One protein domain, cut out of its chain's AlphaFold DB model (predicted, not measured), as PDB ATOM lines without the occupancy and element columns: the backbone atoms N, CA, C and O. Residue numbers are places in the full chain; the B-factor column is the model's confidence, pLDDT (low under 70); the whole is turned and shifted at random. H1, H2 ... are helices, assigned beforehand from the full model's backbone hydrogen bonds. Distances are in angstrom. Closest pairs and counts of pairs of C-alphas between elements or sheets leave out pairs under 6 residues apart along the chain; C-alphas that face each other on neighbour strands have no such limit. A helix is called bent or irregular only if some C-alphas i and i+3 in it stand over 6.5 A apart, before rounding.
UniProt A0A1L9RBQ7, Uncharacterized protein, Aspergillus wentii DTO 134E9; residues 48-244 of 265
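This is residues 48 to 244 of the 265 residues of an uncharacterized protein of Aspergillus wentii DTO 134E9 (UniProt A0A1L9RBQ7). An irregular cluster of helices is built round H6 and the kinked helix H2, which pack together in the middle; H4 crosses H2, and H1, H3 and H8 make the rest of one side of the body. The bent helix H5 runs along another side, and its second arm meets H6 and H11 in a crossed group at the other end of H6. A long loop, residues 138 to 157, reaches away from the body, H10 lies off to one side on its links, and residues 179 to 185, of which 179 and 180 belong to H7, stick out. The printed part has 197 residues with eleven named helices, H1 to H11 in order along the chain, and no named strand; the class is all helix, and the helix packing is mostly crossed. The whole is compact, with a radius of gyration of the C-alphas of 18.0 A and spans of 58 by 43 by 38 A.

H1, residues 48 to 53, begins at C-alpha 48, (347.262, 410.744, 383.980). H2, residues 62 to 78, is 22.5 A long, with a kink of 58 degrees near residue 69; it is irregular, C-alphas 68 and 71 being 7.6 A apart. H3 is residues 81 to 91, 15.5 A. H4, residues 94 to 109, is 23.5 A long, with a kink of 37 degrees near residue 103; it is irregular, C-alphas 105 and 108 being 7.5 A apart. H5, residues 112 to 137, was assigned as one helix by its hydrogen bonds but is bent, C-alphas 124 and 127 being 6.8 A apart: arm H5a is residues 112 to 124, 18.2 A, and arm H5b residues 127 to 137, 14.8 A. H6, residues 158 to 171, is 19.6 A long and begins at (343.998, 423.472, 407.144). H7 is residues 173 to 180, H8 residues 192 to 202, H9 residues 206 to 209 and H10 residues 217 to 224. H11, residues 232 to 243, is 15.8 A long and ends at C-alpha 243, (354.567, 429.436, 411.951).

H2 is the hub, touching five helices. It touches H6 at a shallow tilt of 8 degrees, the same way, the closest C-alphas being those of Ala 67 and Ile 167, 4.5 A apart. It touches H4 at a steep tilt of 66 degrees, with C-alphas Val 66 and Leu 99 closest at 5.6 A. H1 and H2 form a helical hairpin and only just touch, with 3 pairs of C-alphas within 8 A; H7 and H2 also only just touch, with 3 pairs. H2 and H3 touch only at the corner by their link. H8 touches H3, the C-alphas of His 88 and Thr 194 being closest at 5.6 A. H5a is close to H2 but not clearly touching, with C-alphas Phe 68 and Ala 118 closest at 6.7 A. The arms H5a and H5b stand at a steep tilt of 41 degrees. H5b touches H11 about perpendicular at 85 degrees, through Ile 133 and Ala 239, whose C-alphas are closest at 6.7 A. H11 touches H6 at 90 degrees, with C-alphas Ala 161 and Gln 232 closest at 6.4 A. H9 is close to H8 but not clearly touching, and H10 touches no helix. Every O i to N i+4 pair is within hydrogen-bond range in H1, H3, H5a, H5b, H6, H8, H10 and H11, against 11 of 13 in H2, 9 of 12 in H4 and 2 of 4 in H7; H9 is too short for such a pair.

The two C-alphas farthest apart are those of Asp 145 and Pro 185, 60.0 A. The printed part has no cut. The links H5 to H6 and H7 to H8 are long. The mean pLDDT of the printed part is 78.9, and 62 residues are under 70, among them residues 136 to 156, 222 to 232 and 235 to 244.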
ATOM      1  N   VAL A  48     347.002 411.112 382.577       83.94
ATOM      2  CA  VAL A  48     347.262 410.744 383.980       83.94
ATOM      3  C   VAL A  48     346.595 411.717 384.933       83.94
ATOM      4  O   VAL A  48     345.912 411.281 385.857       83.94
ATOM      5  N   LEU A  49     346.755 413.022 384.708       84.00
ATOM      6  CA  LEU A  49     346.168 414.030 385.581       84.00
ATOM      7  C   LEU A  49     344.641 413.980 385.478       84.00
ATOM      8  O   LEU A  49     343.945 414.007 386.490       84.00
ATOM      9  N   ARG A  50     344.106 413.784 384.269       85.75
ATOM     10  CA  ARG A  50     342.663 413.580 384.059       85.75
ATOM     11  C   ARG A  50     342.125 412.336 384.784       85.75
ATOM     12  O   ARG A  50     341.019 412.371 385.318       85.75
ATOM     13  N   LEU A  51     342.873 411.236 384.791       85.19
ATOM     14  CA  LEU A  51     342.516 410.001 385.496       85.19
ATOM     15  C   LEU A  51     342.675 410.142 387.014       85.19
ATOM     16  O   LEU A  51     341.918 409.521 387.762       85.19
ATOM     17  N   ALA A  52     343.627 410.963 387.462       83.75
ATOM     18  CA  ALA A  52     343.837 411.306 388.863       83.75
ATOM     19  C   ALA A  52     342.645 412.083 389.434       83.75
ATOM     20  O   ALA A  52     342.155 411.722 390.498       83.75
ATOM     21  N   VAL A  53     342.104 413.053 388.685       84.19
ATOM     22  CA  VAL A  53     340.886 413.806 389.060       84.19
ATOM     23  C   VAL A  53     339.700 412.883 389.350       84.19
ATOM     24  O   VAL A  53     338.891 413.159 390.226       84.19
ATOM     25  N   LYS A  54     339.595 411.768 388.620       81.62
ATOM     26  CA  LYS A  54     338.508 410.790 388.761       81.62
ATOM     27  C   LYS A  54     338.799 409.692 389.789       81.62
ATOM     28  O   LYS A  54     337.984 408.787 389.956       81.62
ATOM     29  N   SER A  55     339.972 409.697 390.423       75.19
ATOM     30  CA  SER A  55     340.390 408.623 391.318       75.19
ATOM     31  C   SER A  55     340.046 408.938 392.777       75.19
ATOM     32  O   SER A  55     340.578 409.904 393.316       75.19
ATOM     33  N   PRO A  56     339.265 408.082 393.465       66.94
ATOM     34  CA  PRO A  56     339.011 408.230 394.902       66.94
ATOM     35  C   PRO A  56     340.277 408.054 395.748       66.94
ATOM     36  O   PRO A  56     340.385 408.599 396.835       66.94
ATOM     37  N   LEU A  57     341.265 407.303 395.243       59.19
ATOM     38  CA  LEU A  57     342.544 407.085 395.934       59.19
ATOM     39  C   LEU A  57     343.348 408.375 396.100       59.19
ATOM     40  O   LEU A  57     344.210 408.443 396.967       59.19
ATOM     41  N   LEU A  58     343.082 409.360 395.245       61.84
ATOM     42  CA  LEU A  58     343.674 410.683 395.308       61.84
ATOM     43  C   LEU A  58     342.681 411.725 395.808       61.84
ATOM     44  O   LEU A  58     343.031 412.888 395.641       61.84
ATOM     45  N   GLU A  59     341.503 411.310 396.331       53.44
ATOM     46  CA  GLU A  59     340.313 412.130 396.637       53.44
ATOM     47  C   GLU A  59     340.643 413.615 396.532       53.44
ATOM     48  O   GLU A  59     341.127 414.228 397.492       53.44
ATOM     49  N   PRO A  60     340.591 414.159 395.301       56.22
ATOM     50  CA  PRO A  60     341.279 415.398 395.093       56.22
ATOM     51  C   PRO A  60     340.332 416.475 395.563       56.22
ATOM     52  O   PRO A  60     339.377 416.840 394.877       56.22
ATOM     53  N   SER A  61     340.676 417.062 396.704       71.31
ATOM     54  CA  SER A  61     340.527 418.499 396.804       71.31
ATOM     55  C   SER A  61     341.182 419.070 395.537       71.31
ATOM     56  O   SER A  61     342.367 418.797 395.304       71.31
ATOM     57  N   PRO A  62     340.446 419.780 394.661       82.75
ATOM     58  CA  PRO A  62     340.999 420.327 393.418       82.75
ATOM     59  C   PRO A  62     342.279 421.128 393.695       82.75
ATOM     60  O   PRO A  62     343.209 421.122 392.894       82.75
ATOM     61  N   HIS A  63     342.363 421.702 394.894       89.88
ATOM     62  CA  HIS A  63     343.523 422.358 395.468       89.88
ATOM     63  C   HIS A  63     344.796 421.501 395.466       89.88
ATOM     64  O   HIS A  63     345.837 422.011 395.087       89.88
ATOM     65  N   PHE A  64     344.758 420.209 395.810       90.75
ATOM     66  CA  PHE A  64     345.971 419.381 395.828       90.75
ATOM     67  C   PHE A  64     346.562 419.199 394.423       90.75
ATOM     68  O   PHE A  64     347.759 419.385 394.208       90.75
ATOM     69  N   LEU A  65     345.717 418.870 393.442       90.44
ATOM     70  CA  LEU A  65     346.164 418.678 392.059       90.44
ATOM     71  C   LEU A  65     346.616 419.994 391.421       90.44
ATOM     72  O   LEU A  65     347.589 420.012 390.663       90.44
ATOM     73  N   VAL A  66     345.944 421.100 391.742       93.69
ATOM     74  CA  VAL A  66     346.385 422.430 391.320       93.69
ATOM     75  C   VAL A  66     347.696 422.798 392.009       93.69
ATOM     76  O   VAL A  66     348.604 423.236 391.319       93.69
ATOM     77  N   ALA A  67     347.863 422.550 393.311       93.62
ATOM     78  CA  ALA A  67     349.111 422.791 394.039       93.62
ATOM     79  C   ALA A  67     350.272 422.035 393.394       93.62
ATOM     80  O   ALA A  67     351.313 422.616 393.107       93.62
ATOM     81  N   PHE A  68     350.052 420.764 393.061       92.19
ATOM     82  CA  PHE A  68     351.041 419.933 392.389       92.19
ATOM     83  C   PHE A  68     351.442 420.450 390.994       92.19
ATOM     84  O   PHE A  68     352.575 420.258 390.550       92.19
ATOM     85  N   THR A  69     350.524 421.102 390.281       94.12
ATOM     86  CA  THR A  69     350.732 421.536 388.890       94.12
ATOM     87  C   THR A  69     350.984 423.034 388.735       94.12
ATOM     88  O   THR A  69     351.403 423.464 387.659       94.12
ATOM     89  N   ALA A  70     350.797 423.827 389.792       96.12
ATOM     90  CA  ALA A  70     350.802 425.289 389.769       96.12
ATOM     91  C   ALA A  70     352.082 425.862 389.160       96.12
ATOM     92  O   ALA A  70     352.012 426.758 388.317       96.12
ATOM     93  N   ARG A  71     353.246 425.294 389.500       94.88
ATOM     94  CA  ARG A  71     354.534 425.742 388.955       94.88
ATOM     95  C   ARG A  71     354.618 425.537 387.445       94.88
ATOM     96  O   ARG A  71     354.974 426.459 386.719       94.88
ATOM     97  N   ARG A  72     354.199 424.365 386.954       95.00
ATOM     98  CA  ARG A  72     354.172 424.055 385.512       95.00
ATOM     99  C   ARG A  72     353.162 424.937 384.771       95.00
ATOM    100  O   ARG A  72     353.436 425.373 383.656       95.00
ATOM    101  N   VAL A  73     352.020 425.246 385.392       96.69
ATOM    102  CA  VAL A  73     351.042 426.207 384.852       96.69
ATOM    103  C   VAL A  73     351.643 427.613 384.775       96.69
ATOM    104  O   VAL A  73     351.469 428.286 383.758       96.69
ATOM    105  N   ALA A  74     352.385 428.053 385.794       96.00
ATOM    106  CA  ALA A  74     353.087 429.335 385.782       96.00
ATOM    107  C   ALA A  74     354.118 429.399 384.650       96.00
ATOM    108  O   ALA A  74     354.104 430.343 383.859       96.00
ATOM    109  N   ASP A  75     354.952 428.364 384.531       94.88
ATOM    110  CA  ASP A  75     355.972 428.238 383.491       94.88
ATOM    111  C   ASP A  75     355.362 428.237 382.093       94.88
ATOM    112  O   ASP A  75     355.888 428.866 381.177       94.88
ATOM    113  N   TRP A  76     354.222 427.568 381.914       95.75
ATOM    114  CA  TRP A  76     353.458 427.616 380.672       95.75
ATOM    115  C   TRP A  76     352.915 429.021 380.392       95.75
ATOM    116  O   TRP A  76     353.010 429.499 379.255       95.75
ATOM    117  N   ALA A  77     352.361 429.686 381.410       96.25
ATOM    118  CA  ALA A  77     351.701 430.977 381.273       96.25
ATOM    119  C   ALA A  77     352.685 432.080 380.882       96.25
ATOM    120  O   ALA A  77     352.379 432.889 380.008       96.25
ATOM    121  N   VAL A  78     353.882 432.108 381.474       94.44
ATOM    122  CA  VAL A  78     354.851 433.190 381.231       94.44
ATOM    123  C   VAL A  78     355.464 433.182 379.828       94.44
ATOM    124  O   VAL A  78     356.003 434.203 379.411       94.44
ATOM    125  N   GLN A  79     355.319 432.090 379.071       94.06
ATOM    126  CA  GLN A  79     355.883 431.941 377.721       94.06
ATOM    127  C   GLN A  79     355.270 432.878 376.666       94.06
ATOM    128  O   GLN A  79     355.882 433.083 375.624       94.06
ATOM    129  N   SER A  80     354.067 433.427 376.881       94.50
ATOM    130  CA  SER A  80     353.433 434.362 375.930       94.50
ATOM    131  C   SER A  80     352.332 435.194 376.591       94.50
ATOM    132  O   SER A  80     351.764 434.787 377.605       94.50
ATOM    133  N   ASN A  81     351.994 436.351 376.021       95.06
ATOM    134  CA  ASN A  81     350.954 437.218 376.583       95.06
ATOM    135  C   ASN A  81     349.555 436.601 376.460       95.06
ATOM    136  O   ASN A  81     348.739 436.750 377.367       95.06
ATOM    137  N   GLU A  82     349.303 435.844 375.396       96.69
ATOM    138  CA  GLU A  82     348.047 435.135 375.149       96.69
ATOM    139  C   GLU A  82     347.783 434.107 376.252       96.69
ATOM    140  O   GLU A  82     346.671 434.004 376.769       96.69
ATOM    141  N   ARG A  83     348.821 433.379 376.683       96.62
ATOM    142  CA  ARG A  83     348.708 432.398 377.772       96.62
ATOM    143  C   ARG A  83     348.518 433.057 379.132       96.62
ATOM    144  O   ARG A  83     347.710 432.575 379.921       96.62
ATOM    145  N   LYS A  84     349.185 434.187 379.392       96.12
ATOM    146  CA  LYS A  84     348.926 434.992 380.600       96.12
ATOM    147  C   LYS A  84     347.489 435.484 380.647       96.12
ATOM    148  O   LYS A  84     346.861 435.416 381.700       96.12
ATOM    149  N   GLN A  85     346.975 435.970 379.520       96.62
ATOM    150  CA  GLN A  85     345.594 436.423 379.413       96.62
ATOM    151  C   GLN A  85     344.619 435.262 379.607       96.62
ATOM    152  O   GLN A  85     343.645 435.413 380.341       96.62
ATOM    153  N   LYS A  86     344.908 434.094 379.024       97.62
ATOM    154  CA  LYS A  86     344.115 432.882 379.229       97.62
ATOM    155  C   LYS A  86     344.076 432.479 380.701       97.62
ATOM    156  O   LYS A  86     342.987 432.341 381.241       97.62
ATOM    157  N   LEU A  87     345.231 432.389 381.370       97.44
ATOM    158  CA  LEU A  87     345.291 432.130 382.813       97.44
ATOM    159  C   LEU A  87     344.464 433.162 383.588       97.44
ATOM    160  O   LEU A  87     343.624 432.788 384.398       97.44
ATOM    161  N   HIS A  88     344.652 434.453 383.303       96.00
ATOM    162  CA  HIS A  88     343.908 435.526 383.955       96.00
ATOM    163  C   HIS A  88     342.390 435.355 383.799       96.00
ATOM    164  O   HIS A  88     341.656 435.501 384.768       96.00
ATOM    165  N   GLN A  89     341.903 435.018 382.606       96.44
ATOM    166  CA  GLN A  89     340.477 434.777 382.367       96.44
ATOM    167  C   GLN A  89     339.975 433.535 383.106       96.44
ATOM    168  O   GLN A  89     338.925 433.594 383.742       96.44
ATOM    169  N   THR A  90     340.744 432.442 383.079       96.31
ATOM    170  CA  THR A  90     340.413 431.183 383.759       96.31
ATOM    171  C   THR A  90     340.203 431.368 385.257       96.31
ATOM    172  O   THR A  90     339.292 430.754 385.806       96.31
ATOM    173  N   LEU A  91     340.996 432.225 385.911       94.38
ATOM    174  CA  LEU A  91     340.857 432.484 387.348       94.38
ATOM    175  C   LEU A  91     339.437 432.911 387.734       94.38
ATOM    176  O   LEU A  91     338.993 432.555 388.814       94.38
ATOM    177  N   GLY A  92     338.697 433.578 386.838       90.50
ATOM    178  CA  GLY A  92     337.317 434.005 387.088       90.50
ATOM    179  C   GLY A  92     336.307 432.875 387.311       90.50
ATOM    180  O   GLY A  92     335.214 433.144 387.793       90.50
ATOM    181  N   GLY A  93     336.646 431.630 386.968       88.25
ATOM    182  CA  GLY A  93     335.831 430.453 387.287       88.25
ATOM    183  C   GLY A  93     336.292 429.698 388.541       88.25
ATOM    184  O   GLY A  93     335.833 428.585 388.799       88.25
ATOM    185  N   GLY A  94     337.220 430.279 389.308       90.62
ATOM    186  CA  GLY A  94     337.727 429.731 390.560       90.62
ATOM    187  C   GLY A  94     338.605 428.490 390.399       90.62
ATOM    188  O   GLY A  94     339.114 428.170 389.317       90.62
ATOM    189  N   MET A  95     338.778 427.761 391.505       91.12
ATOM    190  CA  MET A  95     339.705 426.626 391.603       91.12
ATOM    191  C   MET A  95     339.418 425.509 390.585       91.12
ATOM    192  O   MET A  95     340.339 424.905 390.041       91.12
ATOM    193  N   GLN A  96     338.145 425.254 390.269       90.81
ATOM    194  CA  GLN A  96     337.758 424.226 389.294       90.81
ATOM    195  C   GLN A  96     338.160 424.592 387.861       90.81
ATOM    196  O   GLN A  96     338.619 423.741 387.093       90.81
ATOM    197  N   SER A  97     338.029 425.867 387.486       93.94
ATOM    198  CA  SER A  97     338.519 426.343 386.193       93.94
ATOM    199  C   SER A  97     340.042 426.311 386.129       93.94
ATOM    200  O   SER A  97     340.589 425.910 385.103       93.94
ATOM    201  N   LEU A  98     340.729 426.643 387.227       95.06
ATOM    202  CA  LEU A  98     342.186 426.533 387.306       95.06
ATOM    203  C   LEU A  98     342.665 425.076 387.167       95.06
ATOM    204  O   LEU A  98     343.595 424.815 386.406       95.06
ATOM    205  N   LEU A  99     341.983 424.119 387.804       93.44
ATOM    206  CA  LEU A  99     342.234 422.687 387.613       93.44
ATOM    207  C   LEU A  99     341.999 422.259 386.161       93.44
ATOM    208  O   LEU A  99     342.812 421.541 385.584       93.44
ATOM    209  N   SER A 100     340.912 422.726 385.545       93.81
ATOM    210  CA  SER A 100     340.602 422.421 384.143       93.81
ATOM    211  C   SER A 100     341.703 422.912 383.200       93.81
ATOM    212  O   SER A 100     342.110 422.183 382.296       93.81
ATOM    213  N   LEU A 101     342.238 424.112 383.446       95.75
ATOM    214  CA  LEU A 101     343.385 424.640 382.712       95.75
ATOM    215  C   LEU A 101     344.651 423.816 382.969       95.75
ATOM    216  O   LEU A 101     345.367 423.520 382.018       95.75
ATOM    217  N   ALA A 102     344.920 423.412 384.211       93.94
ATOM    218  CA  ALA A 102     346.068 422.565 384.532       93.94
ATOM    219  C   ALA A 102     346.025 421.227 383.775       93.94
ATOM    220  O   ALA A 102     347.030 420.810 383.201       93.94
ATOM    221  N   ILE A 103     344.851 420.591 383.695       91.88
ATOM    222  CA  ILE A 103     344.637 419.395 382.867       91.88
ATOM    223  C   ILE A 103     344.888 419.709 381.392       91.88
ATOM    224  O   ILE A 103     345.504 418.916 380.696       91.88
ATOM    225  N   GLU A 104     344.435 420.854 380.889       92.62
ATOM    226  CA  GLU A 104     344.641 421.202 379.483       92.62
ATOM    227  C   GLU A 104     346.127 421.386 379.130       92.62
ATOM    228  O   GLU A 104     346.563 420.948 378.069       92.62
ATOM    229  N   VAL A 105     346.902 422.044 379.997       92.31
ATOM    230  CA  VAL A 105     348.245 422.535 379.634       92.31
ATOM    231  C   VAL A 105     349.392 421.683 380.175       92.31
ATOM    232  O   VAL A 105     350.521 421.846 379.716       92.31
ATOM    233  N   VAL A 106     349.131 420.790 381.138       88.19
ATOM    234  CA  VAL A 106     350.174 420.010 381.832       88.19
ATOM    235  C   VAL A 106     350.013 418.492 381.661       88.19
ATOM    236  O   VAL A 106     350.994 417.768 381.806       88.19
ATOM    237  N   ASP A 107     348.821 417.990 381.323       82.75
ATOM    238  CA  ASP A 107     348.506 416.545 381.320       82.75
ATOM    239  C   ASP A 107     349.412 415.711 380.398       82.75
ATOM    240  O   ASP A 107     349.784 414.600 380.761       82.75
ATOM    241  N   ASP A 108     349.858 416.265 379.267       77.31
ATOM    242  CA  ASP A 108     350.760 415.583 378.323       77.31
ATOM    243  C   ASP A 108     352.203 415.389 378.850       77.31
ATOM    244  O   ASP A 108     353.013 414.735 378.193       77.31
ATOM    245  N   GLY A 109     352.539 415.930 380.028       80.31
ATOM    246  CA  GLY A 109     353.859 415.812 380.660       80.31
ATOM    247  C   GLY A 109     353.845 415.239 382.080       80.31
ATOM    248  O   GLY A 109     354.869 415.301 382.759       80.31
ATOM    249  N   ILE A 110     352.703 414.741 382.565       86.19
ATOM    250  CA  ILE A 110     352.575 414.161 383.910       86.19
ATOM    251  C   ILE A 110     352.636 412.640 383.808       86.19
ATOM    252  O   ILE A 110     351.811 412.004 383.158       86.19
ATOM    253  N   THR A 111     353.609 412.047 384.488       85.88
ATOM    254  CA  THR A 111     353.808 410.596 384.531       85.88
ATOM    255  C   THR A 111     353.125 409.958 385.745       85.88
ATOM    256  O   THR A 111     352.675 410.625 386.678       85.88
ATOM    257  N   LEU A 112     353.057 408.624 385.774       82.06
ATOM    258  CA  LEU A 112     352.629 407.907 386.982       82.06
ATOM    259  C   LEU A 112     353.611 408.096 388.145       82.06
ATOM    260  O   LEU A 112     353.187 408.100 389.300       82.06
ATOM    261  N   ASP A 113     354.901 408.248 387.852       85.12
ATOM    262  CA  ASP A 113     355.926 408.482 388.868       85.12
ATOM    263  C   ASP A 113     355.797 409.883 389.476       85.12
ATOM    264  O   ASP A 113     355.896 410.020 390.693       85.12
ATOM    265  N   ASP A 114     355.445 410.886 388.667       87.75
ATOM    266  CA  ASP A 114     355.080 412.228 389.135       87.75
ATOM    267  C   ASP A 114     353.932 412.172 390.158       87.75
ATOM    268  O   ASP A 114     354.041 412.735 391.246       87.75
ATOM    269  N   ILE A 115     352.852 411.438 389.859       85.31
ATOM    270  CA  ILE A 115     351.716 411.278 390.785       85.31
ATOM    271  C   ILE A 115     352.114 410.520 392.057       85.31
ATOM    272  O   ILE A 115     351.690 410.890 393.151       85.31
ATOM    273  N   ARG A 116     352.940 409.473 391.945       86.00
ATOM    274  CA  ARG A 116     353.461 408.751 393.120       86.00
ATOM    275  C   ARG A 116     354.298 409.666 394.004       86.00
ATOM    276  O   ARG A 116     354.148 409.631 395.222       86.00
ATOM    277  N   GLN A 117     355.154 410.487 393.401       88.56
ATOM    278  CA  GLN A 117     355.987 411.440 394.121       88.56
ATOM    279  C   GLN A 117     355.138 412.530 394.782       88.56
ATOM    280  O   GLN A 117     355.396 412.870 395.934       88.56
ATOM    281  N   ALA A 118     354.101 413.024 394.101       88.25
ATOM    282  CA  ALA A 118     353.134 413.962 394.669       88.25
ATOM    283  C   ALA A 118     352.435 413.368 395.898       88.25
ATOM    284  O   ALA A 118     352.351 414.013 396.938       88.25
ATOM    285  N   TRP A 119     351.974 412.119 395.798       87.06
ATOM    286  CA  TRP A 119     351.324 411.424 396.906       87.06
ATOM    287  C   TRP A 119     352.263 411.213 398.089       87.06
ATOM    288  O   TRP A 119     351.887 411.446 399.235       87.06
ATOM    289  N   LYS A 120     353.509 410.820 397.813       90.12
ATOM    290  CA  LYS A 120     354.535 410.689 398.843       90.12
ATOM    291  C   LYS A 120     354.803 412.028 399.531       90.12
ATOM    292  O   LYS A 120     354.826 412.082 400.748       90.12
ATOM    293  N   TYR A 121     354.941 413.111 398.766       89.94
ATOM    294  CA  TYR A 121     355.122 414.454 399.319       89.94
ATOM    295  C   TYR A 121     353.930 414.898 400.176       89.94
ATOM    296  O   TYR A 121     354.122 415.458 401.253       89.94
ATOM    297  N   LYS A 122     352.701 414.588 399.743       89.06
ATOM    298  CA  LYS A 122     351.498 414.815 400.548       89.06
ATOM    299  C   LYS A 122     351.597 414.108 401.902       89.06
ATOM    300  O   LYS A 122     351.439 414.755 402.928       89.06
ATOM    301  N   MET A 123     351.898 412.813 401.902       89.56
ATOM    302  CA  MET A 123     351.943 412.005 403.126       89.56
ATOM    303  C   MET A 123     353.105 412.370 404.051       89.56
ATOM    304  O   MET A 123     352.908 412.475 405.256       89.56
ATOM    305  N   ASP A 124     354.298 412.572 403.495       90.38
ATOM    306  CA  ASP A 124     355.525 412.742 404.277       90.38
ATOM    307  C   ASP A 124     355.730 414.191 404.751       90.38
ATOM    308  O   ASP A 124     356.467 414.416 405.707       90.38
ATOM    309  N   VAL A 125     355.133 415.177 404.069       89.50
ATOM    310  CA  VAL A 125     355.381 416.607 404.328       89.50
ATOM    311  C   VAL A 125     354.090 417.381 404.563       89.50
ATOM    312  O   VAL A 125     353.959 418.038 405.590       89.50
ATOM    313  N   LEU A 126     353.140 417.329 403.624       88.94
ATOM    314  CA  LEU A 126     351.972 418.216 403.683       88.94
ATOM    315  C   LEU A 126     350.994 417.831 404.790       88.94
ATOM    316  O   LEU A 126     350.501 418.719 405.471       88.94
ATOM    317  N   ASN A 127     350.749 416.539 405.004       88.69
ATOM    318  CA  ASN A 127     349.861 416.069 406.062       88.69
ATOM    319  C   ASN A 127     350.404 416.428 407.460       88.69
ATOM    320  O   ASN A 127     349.680 417.107 408.185       88.69
ATOM    321  N   PRO A 128     351.668 416.107 407.824       88.88
ATOM    322  CA  PRO A 128     352.240 416.558 409.095       88.88
ATOM    323  C   PRO A 128     352.204 418.081 409.267       88.88
ATOM    324  O   PRO A 128     351.865 418.587 410.332       88.88
ATOM    325  N   LEU A 129     352.505 418.833 408.203       84.50
ATOM    326  CA  LEU A 129     352.452 420.293 408.250       84.50
ATOM    327  C   LEU A 129     351.021 420.813 408.455       84.50
ATOM    328  O   LEU A 129     350.817 421.774 409.192       84.50
ATOM    329  N   SER A 130     350.032 420.184 407.824       84.56
ATOM    330  CA  SER A 130     348.618 420.515 408.008       84.56
ATOM    331  C   SER A 130     348.169 420.265 409.447       84.56
ATOM    332  O   SER A 130     347.456 421.097 410.000       84.56
ATOM    333  N   GLU A 131     348.618 419.168 410.068       84.75
ATOM    334  CA  GLU A 131     348.365 418.862 411.484       84.75
ATOM    335  C   GLU A 131     348.990 419.921 412.408       84.75
ATOM    336  O   GLU A 131     348.348 420.390 413.348       84.75
ATOM    337  N   GLU A 132     350.215 420.373 412.120       79.56
ATOM    338  CA  GLU A 132     350.840 421.468 412.871       79.56
ATOM    339  C   GLU A 132     350.088 422.795 412.726       79.56
ATOM    340  O   GLU A 132     349.927 423.524 413.708       79.56
ATOM    341  N   ILE A 133     349.618 423.119 411.519       76.81
ATOM    342  CA  ILE A 133     348.816 424.323 411.272       76.81
ATOM    343  C   ILE A 133     347.467 424.221 411.990       76.81
ATOM    344  O   ILE A 133     347.012 425.218 412.548       76.81
ATOM    345  N   ASP A 134     346.851 423.040 412.038       77.81
ATOM    346  CA  ASP A 134     345.594 422.807 412.758       77.81
ATOM    347  C   ASP A 134     345.712 423.072 414.253       77.81
ATOM    348  O   ASP A 134     344.882 423.778 414.821       77.81
ATOM    349  N   MET A 135     346.819 422.674 414.880       72.69
ATOM    350  CA  MET A 135     347.074 423.015 416.283       72.69
ATOM    351  C   MET A 135     347.213 424.528 416.540       72.69
ATOM    352  O   MET A 135     347.013 424.983 417.665       72.69
ATOM    353  N   ILE A 136     347.584 425.322 415.529       69.25
ATOM    354  CA  ILE A 136     347.852 426.767 415.659       69.25
ATOM    355  C   ILE A 136     346.644 427.621 415.238       69.25
ATOM    356  O   ILE A 136     346.441 428.725 415.763       69.25
ATOM    357  N   CYS A 137     345.894 427.147 414.244       66.25
ATOM    358  CA  CYS A 137     344.868 427.894 413.519       66.25
ATOM    359  C   CYS A 137     343.487 427.218 413.523       66.25
ATOM    360  O   CYS A 137     342.547 427.810 412.984       66.25
ATOM    361  N   GLY A 138     343.363 426.019 414.097       61.09
ATOM    362  CA  GLY A 138     342.105 425.293 414.247       61.09
ATOM    363  C   GLY A 138     341.136 425.953 415.240       61.09
ATOM    364  O   GLY A 138     341.401 427.048 415.752       61.09
ATOM    365  N   PRO A 139     339.971 425.330 415.494       55.59
ATOM    366  CA  PRO A 139     338.955 425.878 416.386       55.59
ATOM    367  C   PRO A 139     339.511 426.102 417.797       55.59
ATOM    368  O   PRO A 139     340.287 425.290 418.289       55.59
ATOM    369  N   SER A 140     339.105 427.214 418.409       51.25
ATOM    370  CA  SER A 140     339.565 427.801 419.673       51.25
ATOM    371  C   SER A 140     340.279 426.856 420.645       51.25
ATOM    372  O   SER A 140     339.701 425.888 421.136       51.25
ATOM    373  N   SER A 141     341.501 427.222 421.032       50.19
ATOM    374  CA  SER A 141     342.091 426.771 422.289       50.19
ATOM    375  C   SER A 141     341.179 427.183 423.450       50.19
ATOM    376  O   SER A 141     340.887 428.371 423.614       50.19
ATOM    377  N   TYR A 142     340.727 426.202 424.227       50.38
ATOM    378  CA  TYR A 142     340.161 426.431 425.555       50.38
ATOM    379  C   TYR A 142     341.272 426.955 426.476       50.38
ATOM    380  O   TYR A 142     342.427 426.542 426.324       50.38
ATOM    381  N   ASP A 143     340.959 427.866 427.397       50.31
ATOM    382  CA  ASP A 143     341.860 428.109 428.529       50.31
ATOM    383  C   ASP A 143     341.860 426.912 429.500       50.31
ATOM    384  O   ASP A 143     341.085 425.962 429.351       50.31
ATOM    385  N   ASP A 144     342.753 426.947 430.495       48.34
ATOM    386  CA  ASP A 144     342.868 425.907 431.530       48.34
ATOM    387  C   ASP A 144     341.563 425.714 432.342       48.34
ATOM    388  O   ASP A 144     341.399 424.683 433.000       48.34
ATOM    389  N   ASP A 145     340.620 426.664 432.259       56.62
ATOM    390  CA  ASP A 145     339.319 426.659 432.935       56.62
ATOM    391  C   ASP A 145     338.161 426.189 432.021       56.62
ATOM    392  O   ASP A 145     337.021 426.039 432.472       56.62
ATOM    393  N   GLY A 146     338.440 425.872 430.749       51.00
ATOM    394  CA  GLY A 146     337.459 425.368 429.787       51.00
ATOM    395  C   GLY A 146     336.589 426.447 429.132       51.00
ATOM    396  O   GLY A 146     335.594 426.106 428.483       51.00
ATOM    397  N   GLU A 147     336.941 427.727 429.262       49.50
ATOM    398  CA  GLU A 147     336.282 428.832 428.570       49.50
ATOM    399  C   GLU A 147     336.906 429.088 427.186       49.50
ATOM    400  O   GLU A 147     338.096 428.889 426.927       49.50
ATOM    401  N   ILE A 148     336.054 429.488 426.238       52.84
ATOM    402  CA  ILE A 148     336.449 429.731 424.850       52.84
ATOM    403  C   ILE A 148     337.102 431.116 424.766       52.84
ATOM    404  O   ILE A 148     336.406 432.130 424.778       52.84
ATOM    405  N   LEU A 149     338.432 431.150 424.649       51.78
ATOM    406  CA  LEU A 149     339.223 432.388 424.621       51.78
ATOM    407  C   LEU A 149     338.975 433.265 423.385       51.78
ATOM    408  O   LEU A 149     339.076 434.487 423.469       51.78
ATOM    409  N   ASP A 150     338.669 432.664 422.234       50.03
ATOM    410  CA  ASP A 150     338.435 433.409 420.997       50.03
ATOM    411  C   ASP A 150     337.544 432.602 420.043       50.03
ATOM    412  O   ASP A 150     337.899 431.508 419.602       50.03
ATOM    413  N   ASN A 151     336.354 433.113 419.724       51.47
ATOM    414  CA  ASN A 151     335.362 432.424 418.882       51.47
ATOM    415  C   ASN A 151     335.727 432.429 417.384       51.47
ATOM    416  O   ASN A 151     334.941 431.975 416.547       51.47
ATOM    417  N   MET A 152     336.882 432.984 417.011       54.19
ATOM    418  CA  MET A 152     337.298 433.074 415.620       54.19
ATOM    419  C   MET A 152     338.073 431.817 415.214       54.19
ATOM    420  O   MET A 152     339.283 431.729 415.399       54.19
ATOM    421  N   ILE A 153     337.376 430.848 414.612       57.69
ATOM    422  CA  ILE A 153     338.030 429.768 413.858       57.69
ATOM    423  C   ILE A 153     338.790 430.432 412.709       57.69
ATOM    424  O   ILE A 153     338.179 430.974 411.785       57.69
ATOM    425  N   ILE A 154     340.119 430.437 412.796       61.75
ATOM    426  CA  ILE A 154     340.978 431.070 411.796       61.75
ATOM    427  C   ILE A 154     340.998 430.191 410.538       61.75
ATOM    428  O   ILE A 154     340.850 430.711 409.436       61.75
ATOM    429  N   CYS A 155     341.131 428.871 410.696       66.94
ATOM    430  CA  CYS A 155     341.189 427.908 409.603       66.94
ATOM    431  C   CYS A 155     340.220 426.744 409.849       66.94
ATOM    432  O   CYS A 155     340.351 426.035 410.842       66.94
ATOM    433  N   HIS A 156     339.243 426.550 408.961       65.94
ATOM    434  CA  HIS A 156     338.298 425.432 409.055       65.94
ATOM    435  C   HIS A 156     338.813 424.181 408.328       65.94
ATOM    436  O   HIS A 156     338.580 423.069 408.789       65.94
ATOM    437  N   ASP A 157     339.533 424.365 407.217       78.12
ATOM    438  CA  ASP A 157     340.223 423.299 406.489       78.12
ATOM    439  C   ASP A 157     341.690 423.696 406.267       78.12
ATOM    440  O   ASP A 157     342.034 424.504 405.398       78.12
ATOM    441  N   THR A 158     342.558 423.174 407.130       79.25
ATOM    442  CA  THR A 158     343.998 423.472 407.144       79.25
ATOM    443  C   THR A 158     344.721 422.885 405.945       79.25
ATOM    444  O   THR A 158     345.674 423.492 405.455       79.25
ATOM    445  N   GLU A 159     344.210 421.782 405.403       84.00
ATOM    446  CA  GLU A 159     344.766 421.120 404.233       84.00
ATOM    447  C   GLU A 159     344.523 421.977 402.983       84.00
ATOM    448  O   GLU A 159     345.452 422.283 402.231       84.00
ATOM    449  N   ILE A 160     343.289 422.457 402.795       84.50
ATOM    450  CA  ILE A 160     342.936 423.392 401.718       84.50
ATOM    451  C   ILE A 160     343.714 424.699 401.857       84.50
ATOM    452  O   ILE A 160     344.265 425.181 400.866       84.50
ATOM    453  N   ALA A 161     343.805 425.268 403.063       81.00
ATOM    454  CA  ALA A 161     344.578 426.487 403.292       81.00
ATOM    455  C   ALA A 161     346.062 426.300 402.931       81.00
ATOM    456  O   ALA A 161     346.645 427.144 402.242       81.00
ATOM    457  N   LEU A 162     346.660 425.169 403.314       85.56
ATOM    458  CA  LEU A 162     348.036 424.832 402.964       85.56
ATOM    459  C   LEU A 162     348.214 424.679 401.448       85.56
ATOM    460  O   LEU A 162     349.153 425.235 400.874       85.56
ATOM    461  N   TYR A 163     347.301 423.986 400.765       89.38
ATOM    462  CA  TYR A 163     347.346 423.875 399.306       89.38
ATOM    463  C   TYR A 163     347.225 425.227 398.625       89.38
ATOM    464  O   TYR A 163     347.989 425.513 397.710       89.38
ATOM    465  N   ASN A 164     346.335 426.090 399.095       87.81
ATOM    466  CA  ASN A 164     346.183 427.445 398.584       87.81
ATOM    467  C   ASN A 164     347.468 428.265 398.697       87.81
ATOM    468  O   ASN A 164     347.803 429.016 397.775       87.81
ATOM    469  N   TRP A 165     348.228 428.067 399.774       85.00
ATOM    470  CA  TRP A 165     349.537 428.686 399.937       85.00
ATOM    471  C   TRP A 165     350.545 428.192 398.901       85.00
ATOM    472  O   TRP A 165     351.203 428.997 398.240       85.00
ATOM    473  N   ILE A 166     350.617 426.872 398.711       90.75
ATOM    474  CA  ILE A 166     351.498 426.249 397.718       90.75
ATOM    475  C   ILE A 166     351.125 426.724 396.316       90.75
ATOM    476  O   ILE A 166     352.002 427.155 395.572       90.75
ATOM    477  N   ILE A 167     349.832 426.730 395.974       93.94
ATOM    478  CA  ILE A 167     349.336 427.217 394.683       93.94
ATOM    479  C   ILE A 167     349.770 428.659 394.468       93.94
ATOM    480  O   ILE A 167     350.310 428.968 393.411       93.94
ATOM    481  N   PHE A 168     349.558 429.543 395.444       91.62
ATOM    482  CA  PHE A 168     349.955 430.941 395.313       91.62
ATOM    483  C   PHE A 168     351.471 431.074 395.117       91.62
ATOM    484  O   PHE A 168     351.920 431.756 394.192       91.62
ATOM    485  N   GLY A 169     352.262 430.401 395.957       90.94
ATOM    486  CA  GLY A 169     353.720 430.427 395.894       90.94
ATOM    487  C   GLY A 169     354.253 429.942 394.548       90.94
ATOM    488  O   GLY A 169     355.069 430.623 393.929       90.94
ATOM    489  N   ASP A 170     353.745 428.816 394.053       94.56
ATOM    490  CA  ASP A 170     354.191 428.212 392.800       94.56
ATOM    491  C   ASP A 170     353.647 428.923 391.558       94.56
ATOM    492  O   ASP A 170     354.379 429.096 390.579       94.56
ATOM    493  N   LEU A 171     352.395 429.389 391.582       95.25
ATOM    494  CA  LEU A 171     351.796 430.098 390.451       95.25
ATOM    495  C   LEU A 171     352.498 431.439 390.201       95.25
ATOM    496  O   LEU A 171     352.645 431.873 389.057       95.25
ATOM    497  N   PHE A 172     352.958 432.093 391.269       93.06
ATOM    498  CA  PHE A 172     353.589 433.411 391.219       93.06
ATOM    499  C   PHE A 172     355.091 433.388 391.512       93.06
ATOM    500  O   PHE A 172     355.675 434.458 391.702       93.06
ATOM    501  N   HIS A 173     355.735 432.218 391.490       91.25
ATOM    502  CA  HIS A 173     357.151 432.087 391.840       91.25
ATOM    503  C   HIS A 173     358.057 432.975 390.978       91.25
ATOM    504  O   HIS A 173     358.967 433.583 391.517       91.25
ATOM    505  N   HIS A 174     357.764 433.167 389.684       89.31
ATOM    506  CA  HIS A 174     358.507 434.101 388.818       89.31
ATOM    507  C   HIS A 174     358.551 435.530 389.380       89.31
ATOM    508  O   HIS A 174     359.560 436.216 389.253       89.31
ATOM    509  N   SER A 175     357.475 435.980 390.033       85.62
ATOM    510  CA  SER A 175     357.419 437.288 390.698       85.62
ATOM    511  C   SER A 175     358.228 437.318 391.994       85.62
ATOM    512  O   SER A 175     358.757 438.366 392.347       85.62
ATOM    513  N   ILE A 176     358.285 436.196 392.717       82.38
ATOM    514  CA  ILE A 176     359.004 436.063 393.992       82.38
ATOM    515  C   ILE A 176     360.507 435.946 393.723       82.38
ATOM    516  O   ILE A 176     361.294 436.706 394.274       82.38
ATOM    517  N   SER A 177     360.900 435.049 392.821       82.56
ATOM    518  CA  SER A 177     362.276 434.848 392.370       82.56
ATOM    519  C   SER A 177     362.882 436.119 391.788       82.56
ATOM    520  O   SER A 177     364.029 436.413 392.085       82.56
ATOM    521  N   ALA A 178     362.114 436.938 391.059       77.25
ATOM    522  CA  ALA A 178     362.598 438.220 390.532       77.25
ATOM    523  C   ALA A 178     363.070 439.222 391.609       77.25
ATOM    524  O   ALA A 178     363.743 440.192 391.270       77.25
ATOM    525  N   ILE A 179     362.707 439.022 392.882       76.19
ATOM    526  CA  ILE A 179     363.164 439.856 394.007       76.19
ATOM    527  C   ILE A 179     364.554 439.417 394.492       76.19
ATOM    528  O   ILE A 179     365.336 440.256 394.936       76.19
ATOM    529  N   TYR A 180     364.847 438.114 394.434       75.00
ATOM    530  CA  TYR A 180     366.034 437.508 395.048       75.00
ATOM    531  C   TYR A 180     367.111 437.091 394.039       75.00
ATOM    532  O   TYR A 180     368.290 437.074 394.385       75.00
ATOM    533  N   ASP A 181     366.720 436.746 392.813       74.31
ATOM    534  CA  ASP A 181     367.625 436.271 391.773       74.31
ATOM    535  C   ASP A 181     368.229 437.443 390.983       74.31
ATOM    536  O   ASP A 181     367.525 438.357 390.546       74.31
ATOM    537  N   ASP A 182     369.545 437.379 390.758       64.81
ATOM    538  CA  ASP A 182     370.301 438.280 389.873       64.81
ATOM    539  C   ASP A 182     369.681 438.273 388.453       64.81
ATOM    540  O   ASP A 182     369.125 437.244 388.036       64.81
ATOM    541  N   PRO A 183     369.721 439.377 387.681       59.69
ATOM    542  CA  PRO A 183     368.800 439.599 386.575       59.69
ATOM    543  C   PRO A 183     369.049 438.608 385.433       59.69
ATOM    544  O   PRO A 183     369.915 438.797 384.578       59.69
ATOM    545  N   ARG A 184     368.244 437.542 385.382       56.31
ATOM    546  CA  ARG A 184     368.121 436.681 384.200       56.31
ATOM    547  C   ARG A 184     367.276 437.401 383.134       56.31
ATOM    548  O   ARG A 184     366.365 438.151 383.488       56.31
ATOM    549  N   PRO A 185     367.509 437.190 381.826       62.81
ATOM    550  CA  PRO A 185     366.747 437.890 380.798       62.81
ATOM    551  C   PRO A 185     365.267 437.454 380.694       62.81
ATOM    552  O   PRO A 185     364.939 436.272 380.759       62.81
ATOM    553  N   ALA A 186     364.417 438.457 380.430       66.50
ATOM    554  CA  ALA A 186     363.144 438.496 379.686       66.50
ATOM    555  C   ALA A 186     361.933 437.617 380.076       66.50
ATOM    556  O   ALA A 186     360.950 437.619 379.332       66.50
ATOM    557  N   ILE A 187     361.905 436.922 381.217       75.44
ATOM    558  CA  ILE A 187     360.625 436.366 381.696       75.44
ATOM    559  C   ILE A 187     359.833 437.489 382.360       75.44
ATOM    560  O   ILE A 187     360.090 437.864 383.498       75.44
ATOM    561  N   THR A 188     358.848 438.036 381.647       86.06
ATOM    562  CA  THR A 188     357.900 438.969 382.261       86.06
ATOM    563  C   THR A 188     356.986 438.169 383.200       86.06
ATOM    564  O   THR A 188     356.242 437.314 382.705       86.06
ATOM    565  N   PRO A 189     356.990 438.427 384.518       88.69
ATOM    566  CA  PRO A 189     356.177 437.678 385.471       88.69
ATOM    567  C   PRO A 189     354.675 437.949 385.287       88.69
ATOM    568  O   PRO A 189     354.251 438.800 384.495       88.69
ATOM    569  N   LEU A 190     353.843 437.203 386.019       90.94
ATOM    570  CA  LEU A 190     352.404 437.464 386.084       90.94
ATOM    571  C   LEU A 190     352.137 438.801 386.790       90.94
ATOM    572  O   LEU A 190     352.781 439.147 387.781       90.94
ATOM    573  N   SER A 191     351.166 439.561 386.284       90.50
ATOM    574  CA  SER A 191     350.866 440.893 386.807       90.50
ATOM    575  C   SER A 191     350.277 440.842 388.222       90.50
ATOM    576  O   SER A 191     349.673 439.853 388.646       90.50
ATOM    577  N   SER A 192     350.392 441.952 388.954       88.88
ATOM    578  CA  SER A 192     349.696 442.126 390.238       88.88
ATOM    579  C   SER A 192     348.176 442.003 390.097       88.88
ATOM    580  O   SER A 192     347.527 441.497 391.004       88.88
ATOM    581  N   ALA A 193     347.613 442.381 388.944       90.50
ATOM    582  CA  ALA A 193     346.190 442.203 388.663       90.50
ATOM    583  C   ALA A 193     345.793 440.718 388.599       90.50
ATOM    584  O   ALA A 193     344.757 440.341 389.134       90.50
ATOM    585  N   THR A 194     346.624 439.855 388.002       92.25
ATOM    586  CA  THR A 194     346.393 438.399 388.009       92.25
ATOM    587  C   THR A 194     346.519 437.813 389.415       92.25
ATOM    588  O   THR A 194     345.712 436.966 389.784       92.25
ATOM    589  N   ARG A 195     347.471 438.298 390.225       90.25
ATOM    590  CA  ARG A 195     347.594 437.916 391.645       90.25
ATOM    591  C   ARG A 195     346.346 438.264 392.444       90.25
ATOM    592  O   ARG A 195     345.796 437.406 393.122       90.25
ATOM    593  N   PHE A 196     345.881 439.503 392.320       87.38
ATOM    594  CA  PHE A 196     344.659 439.950 392.977       87.38
ATOM    595  C   PHE A 196     343.450 439.135 392.514       87.38
ATOM    596  O   PHE A 196     342.676 438.665 393.335       87.38
ATOM    597  N   LYS A 197     343.336 438.870 391.208       89.88
ATOM    598  CA  LYS A 197     342.257 438.043 390.663       89.88
ATOM    599  C   LYS A 197     342.239 436.625 391.241       89.88
ATOM    600  O   LYS A 197     341.168 436.116 391.541       89.88
ATOM    601  N   PHE A 198     343.403 436.006 391.445       91.31
ATOM    602  CA  PHE A 198     343.485 434.712 392.126       91.31
ATOM    603  C   PHE A 198     342.957 434.799 393.565       91.31
ATOM    604  O   PHE A 198     342.145 433.965 393.953       91.31
ATOM    605  N   LEU A 199     343.352 435.823 394.328       86.56
ATOM    606  CA  LEU A 199     342.850 436.021 395.693       86.56
ATOM    607  C   LEU A 199     341.324 436.189 395.721       86.56
ATOM    608  O   LEU A 199     340.663 435.592 396.556       86.56
ATOM    609  N   ILE A 200     340.753 436.945 394.783       84.50
ATOM    610  CA  ILE A 200     339.306 437.195 394.740       84.50
ATOM    611  C   ILE A 200     338.508 435.973 394.279       84.50
ATOM    612  O   ILE A 200     337.495 435.643 394.886       84.50
ATOM    613  N   ASP A 201     338.928 435.320 393.197       86.31
ATOM    614  CA  ASP A 201     338.089 434.316 392.534       86.31
ATOM    615  C   ASP A 201     338.422 432.877 392.959       86.31
ATOM    616  O   ASP A 201     337.571 431.994 392.888       86.31
ATOM    617  N   CYS A 202     339.665 432.615 393.377       86.56
ATOM    618  CA  CYS A 202     340.123 431.281 393.778       86.56
ATOM    619  C   CYS A 202     340.275 431.124 395.297       86.56
ATOM    620  O   CYS A 202     340.251 429.989 395.761       86.56
ATOM    621  N   LEU A 203     340.410 432.228 396.046       83.12
ATOM    622  CA  LEU A 203     340.517 432.259 397.513       83.12
ATOM    623  C   LEU A 203     339.543 433.261 398.146       83.12
ATOM    624  O   LEU A 203     339.970 434.123 398.928       83.12
ATOM    625  N   PRO A 204     338.249 433.214 397.786       73.75
ATOM    626  CA  PRO A 204     337.331 434.226 398.251       73.75
ATOM    627  C   PRO A 204     337.177 434.154 399.758       73.75
ATOM    628  O   PRO A 204     336.730 433.152 400.312       73.75
ATOM    629  N   ASP A 205     337.518 435.248 400.413       74.00
ATOM    630  CA  ASP A 205     337.317 435.404 401.836       74.00
ATOM    631  C   ASP A 205     336.659 436.751 402.125       74.00
ATOM    632  O   ASP A 205     336.399 437.565 401.238       74.00
ATOM    633  N   ARG A 206     336.328 436.988 403.389       67.19
ATOM    634  CA  ARG A 206     335.693 438.233 403.801       67.19
ATOM    635  C   ARG A 206     336.579 439.454 403.525       67.19
ATOM    636  O   ARG A 206     336.071 440.471 403.058       67.19
ATOM    637  N   MET A 207     337.890 439.333 403.726       66.25
ATOM    638  CA  MET A 207     338.846 440.426 403.522       66.25
ATOM    639  C   MET A 207     338.918 440.876 402.059       66.25
ATOM    640  O   MET A 207     339.017 442.073 401.787       66.25
ATOM    641  N   ALA A 208     338.796 439.942 401.112       68.31
ATOM    642  CA  ALA A 208     338.728 440.219 399.679       68.31
ATOM    643  C   ALA A 208     337.604 441.197 399.303       68.31
ATOM    644  O   ALA A 208     337.729 441.922 398.313       68.31
ATOM    645  N   PHE A 209     336.527 441.245 400.093       69.31
ATOM    646  CA  PHE A 209     335.332 442.021 399.774       69.31
ATOM    647  C   PHE A 209     334.925 443.053 400.834       69.31
ATOM    648  O   PHE A 209     334.014 443.842 400.582       69.31
ATOM    649  N   ASP A 210     335.609 443.124 401.980       64.62
ATOM    650  CA  ASP A 210     335.279 444.049 403.079       64.62
ATOM    651  C   ASP A 210     335.305 445.532 402.658       64.62
ATOM    652  O   ASP A 210     334.626 446.366 403.253       64.62
ATOM    653  N   SER A 211     336.049 445.867 401.598       62.34
ATOM    654  CA  SER A 211     336.116 447.220 401.022       62.34
ATOM    655  C   SER A 211     335.310 447.401 399.726       62.34
ATOM    656  O   SER A 211     335.262 448.507 399.183       62.34
ATOM    657  N   THR A 212     334.662 446.348 399.216       63.88
ATOM    658  CA  THR A 212     333.868 446.430 397.980       63.88
ATOM    659  C   THR A 212     332.441 446.904 398.246       63.88
ATOM    660  O   THR A 212     331.738 446.390 399.117       63.88
ATOM    661  N   VAL A 213     331.985 447.896 397.472       61.62
ATOM    662  CA  VAL A 213     330.599 448.377 397.528       61.62
ATOM    663  C   VAL A 213     329.700 447.367 396.817       61.62
ATOM    664  O   VAL A 213     329.619 447.353 395.591       61.62
ATOM    665  N   GLY A 214     329.020 446.540 397.608       62.69
ATOM    666  CA  GLY A 214     328.179 445.454 397.118       62.69
ATOM    667  C   GLY A 214     328.982 444.168 396.935       62.69
ATOM    668  O   GLY A 214     329.937 444.112 396.166       62.69
ATOM    669  N   LEU A 215     328.575 443.125 397.652       67.12
ATOM    670  CA  LEU A 215     329.157 441.796 397.517       67.12
ATOM    671  C   LEU A 215     328.637 441.137 396.226       67.12
ATOM    672  O   LEU A 215     327.458 441.307 395.889       67.12
ATOM    673  N   PRO A 216     329.466 440.362 395.503       72.81
ATOM    674  CA  PRO A 216     328.979 439.552 394.395       72.81
ATOM    675  C   PRO A 216     327.805 438.663 394.846       72.81
ATOM    676  O   PRO A 216     327.867 438.103 395.942       72.81
ATOM    677  N   PRO A 217     326.750 438.469 394.028       78.38
ATOM    678  CA  PRO A 217     325.581 437.680 394.430       78.38
ATOM    679  C   PRO A 217     325.922 436.261 394.904       78.38
ATOM    680  O   PRO A 217     325.342 435.779 395.873       78.38
ATOM    681  N   TRP A 218     326.908 435.625 394.265       75.06
ATOM    682  CA  TRP A 218     327.397 434.304 394.658       75.06
ATOM    683  C   TRP A 218     328.110 434.325 396.021       75.06
ATOM    684  O   TRP A 218     328.019 433.359 396.772       75.06
ATOM    685  N   PHE A 219     328.775 435.430 396.381       71.94
ATOM    686  CA  PHE A 219     329.445 435.579 397.674       71.94
ATOM    687  C   PHE A 219     328.442 435.895 398.794       71.94
ATOM    688  O   PHE A 219     328.605 435.452 399.926       71.94
ATOM    689  N   GLU A 220     327.352 436.603 398.486       73.12
ATOM    690  CA  GLU A 220     326.219 436.749 399.411       73.12
ATOM    691  C   GLU A 220     325.556 435.405 399.720       73.12
ATOM    692  O   GLU A 220     325.222 435.131 400.872       73.12
ATOM    693  N   GLU A 221     325.378 434.555 398.709       72.50
ATOM    694  CA  GLU A 221     324.893 433.185 398.890       72.50
ATOM    695  C   GLU A 221     325.877 432.349 399.716       72.50
ATOM    696  O   GLU A 221     325.474 431.734 400.703       72.50
ATOM    697  N   TYR A 222     327.172 432.421 399.396       66.88
ATOM    698  CA  TYR A 222     328.250 431.797 400.163       66.88
ATOM    699  C   TYR A 222     328.220 432.218 401.642       66.88
ATOM    700  O   TYR A 222     328.169 431.366 402.527       66.88
ATOM    701  N   ARG A 223     328.111 433.519 401.930       67.31
ATOM    702  CA  ARG A 223     327.984 434.053 403.296       67.31
ATOM    703  C   ARG A 223     326.720 433.558 404.007       67.31
ATOM    704  O   ARG A 223     326.772 433.217 405.186       67.31
ATOM    705  N   ARG A 224     325.576 433.527 403.315       69.69
ATOM    706  CA  ARG A 224     324.286 433.075 403.877       69.69
ATOM    707  C   ARG A 224     324.225 431.572 404.113       69.69
ATOM    708  O   ARG A 224     323.496 431.145 405.002       69.69
ATOM    709  N   SER A 225     324.981 430.788 403.347       66.19
ATOM    710  CA  SER A 225     325.043 429.331 403.485       66.19
ATOM    711  C   SER A 225     325.614 428.874 404.834       66.19
ATOM    712  O   SER A 225     325.500 427.701 405.179       66.19
ATOM    713  N   GLY A 226     326.219 429.785 405.608       57.69
ATOM    714  CA  GLY A 226     326.851 429.455 406.883       57.69
ATOM    715  C   GLY A 226     328.118 428.614 406.724       57.69
ATOM    716  O   GLY A 226     328.595 428.057 407.715       57.69
ATOM    717  N   GLN A 227     328.666 428.510 405.505       56.88
ATOM    718  CA  GLN A 227     329.987 427.934 405.279       56.88
ATOM    719  C   GLN A 227     331.024 428.726 406.083       56.88
ATOM    720  O   GLN A 227     331.092 429.952 406.018       56.88
ATOM    721  N   ARG A 228     331.791 428.011 406.912       56.94
ATOM    722  CA  ARG A 228     332.670 428.589 407.943       56.94
ATOM    723  C   ARG A 228     334.037 429.031 407.408       56.94
ATOM    724  O   ARG A 228     334.809 429.626 408.150       56.94
ATOM    725  N   ASP A 229     334.299 428.835 406.119       58.47
ATOM    726  CA  ASP A 229     335.539 429.187 405.410       58.47
ATOM    727  C   ASP A 229     335.648 430.686 405.048       58.47
ATOM    728  O   ASP A 229     336.175 431.080 404.013       58.47
ATOM    729  N   THR A 230     335.164 431.577 405.913       61.44
ATOM    730  CA  THR A 230     335.078 433.020 405.600       61.44
ATOM    731  C   THR A 230     336.395 433.795 405.739       61.44
ATOM    732  O   THR A 230     336.432 434.980 405.409       61.44
ATOM    733  N   TYR A 231     337.475 433.153 406.196       67.06
ATOM    734  CA  TYR A 231     338.738 433.810 406.566       67.06
ATOM    735  C   TYR A 231     339.983 433.126 405.981       67.06
ATOM    736  O   TYR A 231     341.057 433.179 406.574       67.06
ATOM    737  N   GLN A 232     339.870 432.489 404.813       68.56
ATOM    738  CA  GLN A 232     340.978 431.739 404.213       68.56
ATOM    739  C   GLN A 232     342.243 432.577 403.948       68.56
ATOM    740  O   GLN A 232     343.344 432.041 404.035       68.56
ATOM    741  N   GLN A 233     342.155 433.883 403.663       72.75
ATOM    742  CA  GLN A 233     343.374 434.698 403.523       72.75
ATOM    743  C   GLN A 233     343.929 435.109 404.890       72.75
ATOM    744  O   GLN A 233     345.144 435.197 405.065       72.75
ATOM    745  N   TRP A 234     343.068 435.298 405.891       70.38
ATOM    746  CA  TRP A 234     343.507 435.529 407.265       70.38
ATOM    747  C   TRP A 234     344.191 434.300 407.871       70.38
ATOM    748  O   TRP A 234     345.166 434.463 408.599       70.38
ATOM    749  N   SER A 235     343.755 433.081 407.540       64.56
ATOM    750  CA  SER A 235     344.456 431.860 407.957       64.56
ATOM    751  C   SER A 235     345.858 431.783 407.381       64.56
ATOM    752  O   SER A 235     346.792 431.475 408.116       64.56
ATOM    753  N   LEU A 236     346.041 432.180 406.120       65.25
ATOM    754  CA  LEU A 236     347.364 432.313 405.510       65.25
ATOM    755  C   LEU A 236     348.232 433.340 406.253       65.25
ATOM    756  O   LEU A 236     349.406 433.081 406.527       65.25
ATOM    757  N   ILE A 237     347.670 434.494 406.624       68.94
ATOM    758  CA  ILE A 237     348.386 435.532 407.386       68.94
ATOM    759  C   ILE A 237     348.733 435.040 408.797       68.94
ATOM    760  O   ILE A 237     349.869 435.175 409.236       68.94
ATOM    761  N   ALA A 238     347.786 434.439 409.512       65.81
ATOM    762  CA  ALA A 238     347.995 433.944 410.866       65.81
ATOM    763  C   ALA A 238     349.002 432.789 410.899       65.81
ATOM    764  O   ALA A 238     349.902 432.790 411.740       65.81
ATOM    765  N   ALA A 239     348.896 431.841 409.962       62.59
ATOM    766  CA  ALA A 239     349.855 430.758 409.804       62.59
ATOM    767  C   ALA A 239     351.243 431.316 409.478       62.59
ATOM    768  O   ALA A 239     352.201 430.970 410.153       62.59
ATOM    769  N   THR A 240     351.380 432.249 408.534       63.00
ATOM    770  CA  THR A 240     352.692 432.858 408.252       63.00
ATOM    771  C   THR A 240     353.245 433.641 409.447       63.00
ATOM    772  O   THR A 240     354.396 433.447 409.814       63.00
ATOM    773  N   MET A 241     352.450 434.447 410.146       65.38
ATOM    774  CA  MET A 241     352.938 435.193 411.314       65.38
ATOM    775  C   MET A 241     353.340 434.290 412.492       65.38
ATOM    776  O   MET A 241     354.319 434.587 413.177       65.38
ATOM    777  N   LYS A 242     352.608 433.196 412.742       63.56
ATOM    778  CA  LYS A 242     352.851 432.298 413.887       63.56
ATOM    779  C   LYS A 242     353.833 431.164 413.572       63.56
ATOM    780  O   LYS A 242     354.679 430.843 414.402       63.56
ATOM    781  N   PHE A 243     353.733 430.559 412.390       58.69
ATOM    782  CA  PHE A 243     354.567 429.436 411.951       58.69
ATOM    783  C   PHE A 243     355.904 429.908 411.368       58.69
ATOM    784  O   PHE A 243     356.948 429.367 411.719       58.69
ATOM    785  N   LEU A 244     355.881 430.959 410.540       59.06
ATOM    786  CA  LEU A 244     357.066 431.588 409.934       59.06
ATOM    787  C   LEU A 244     357.566 432.785 410.755       59.06
ATOM    788  O   LEU A 244     358.236 433.672 410.225       59.06
TER     789      LEU A 244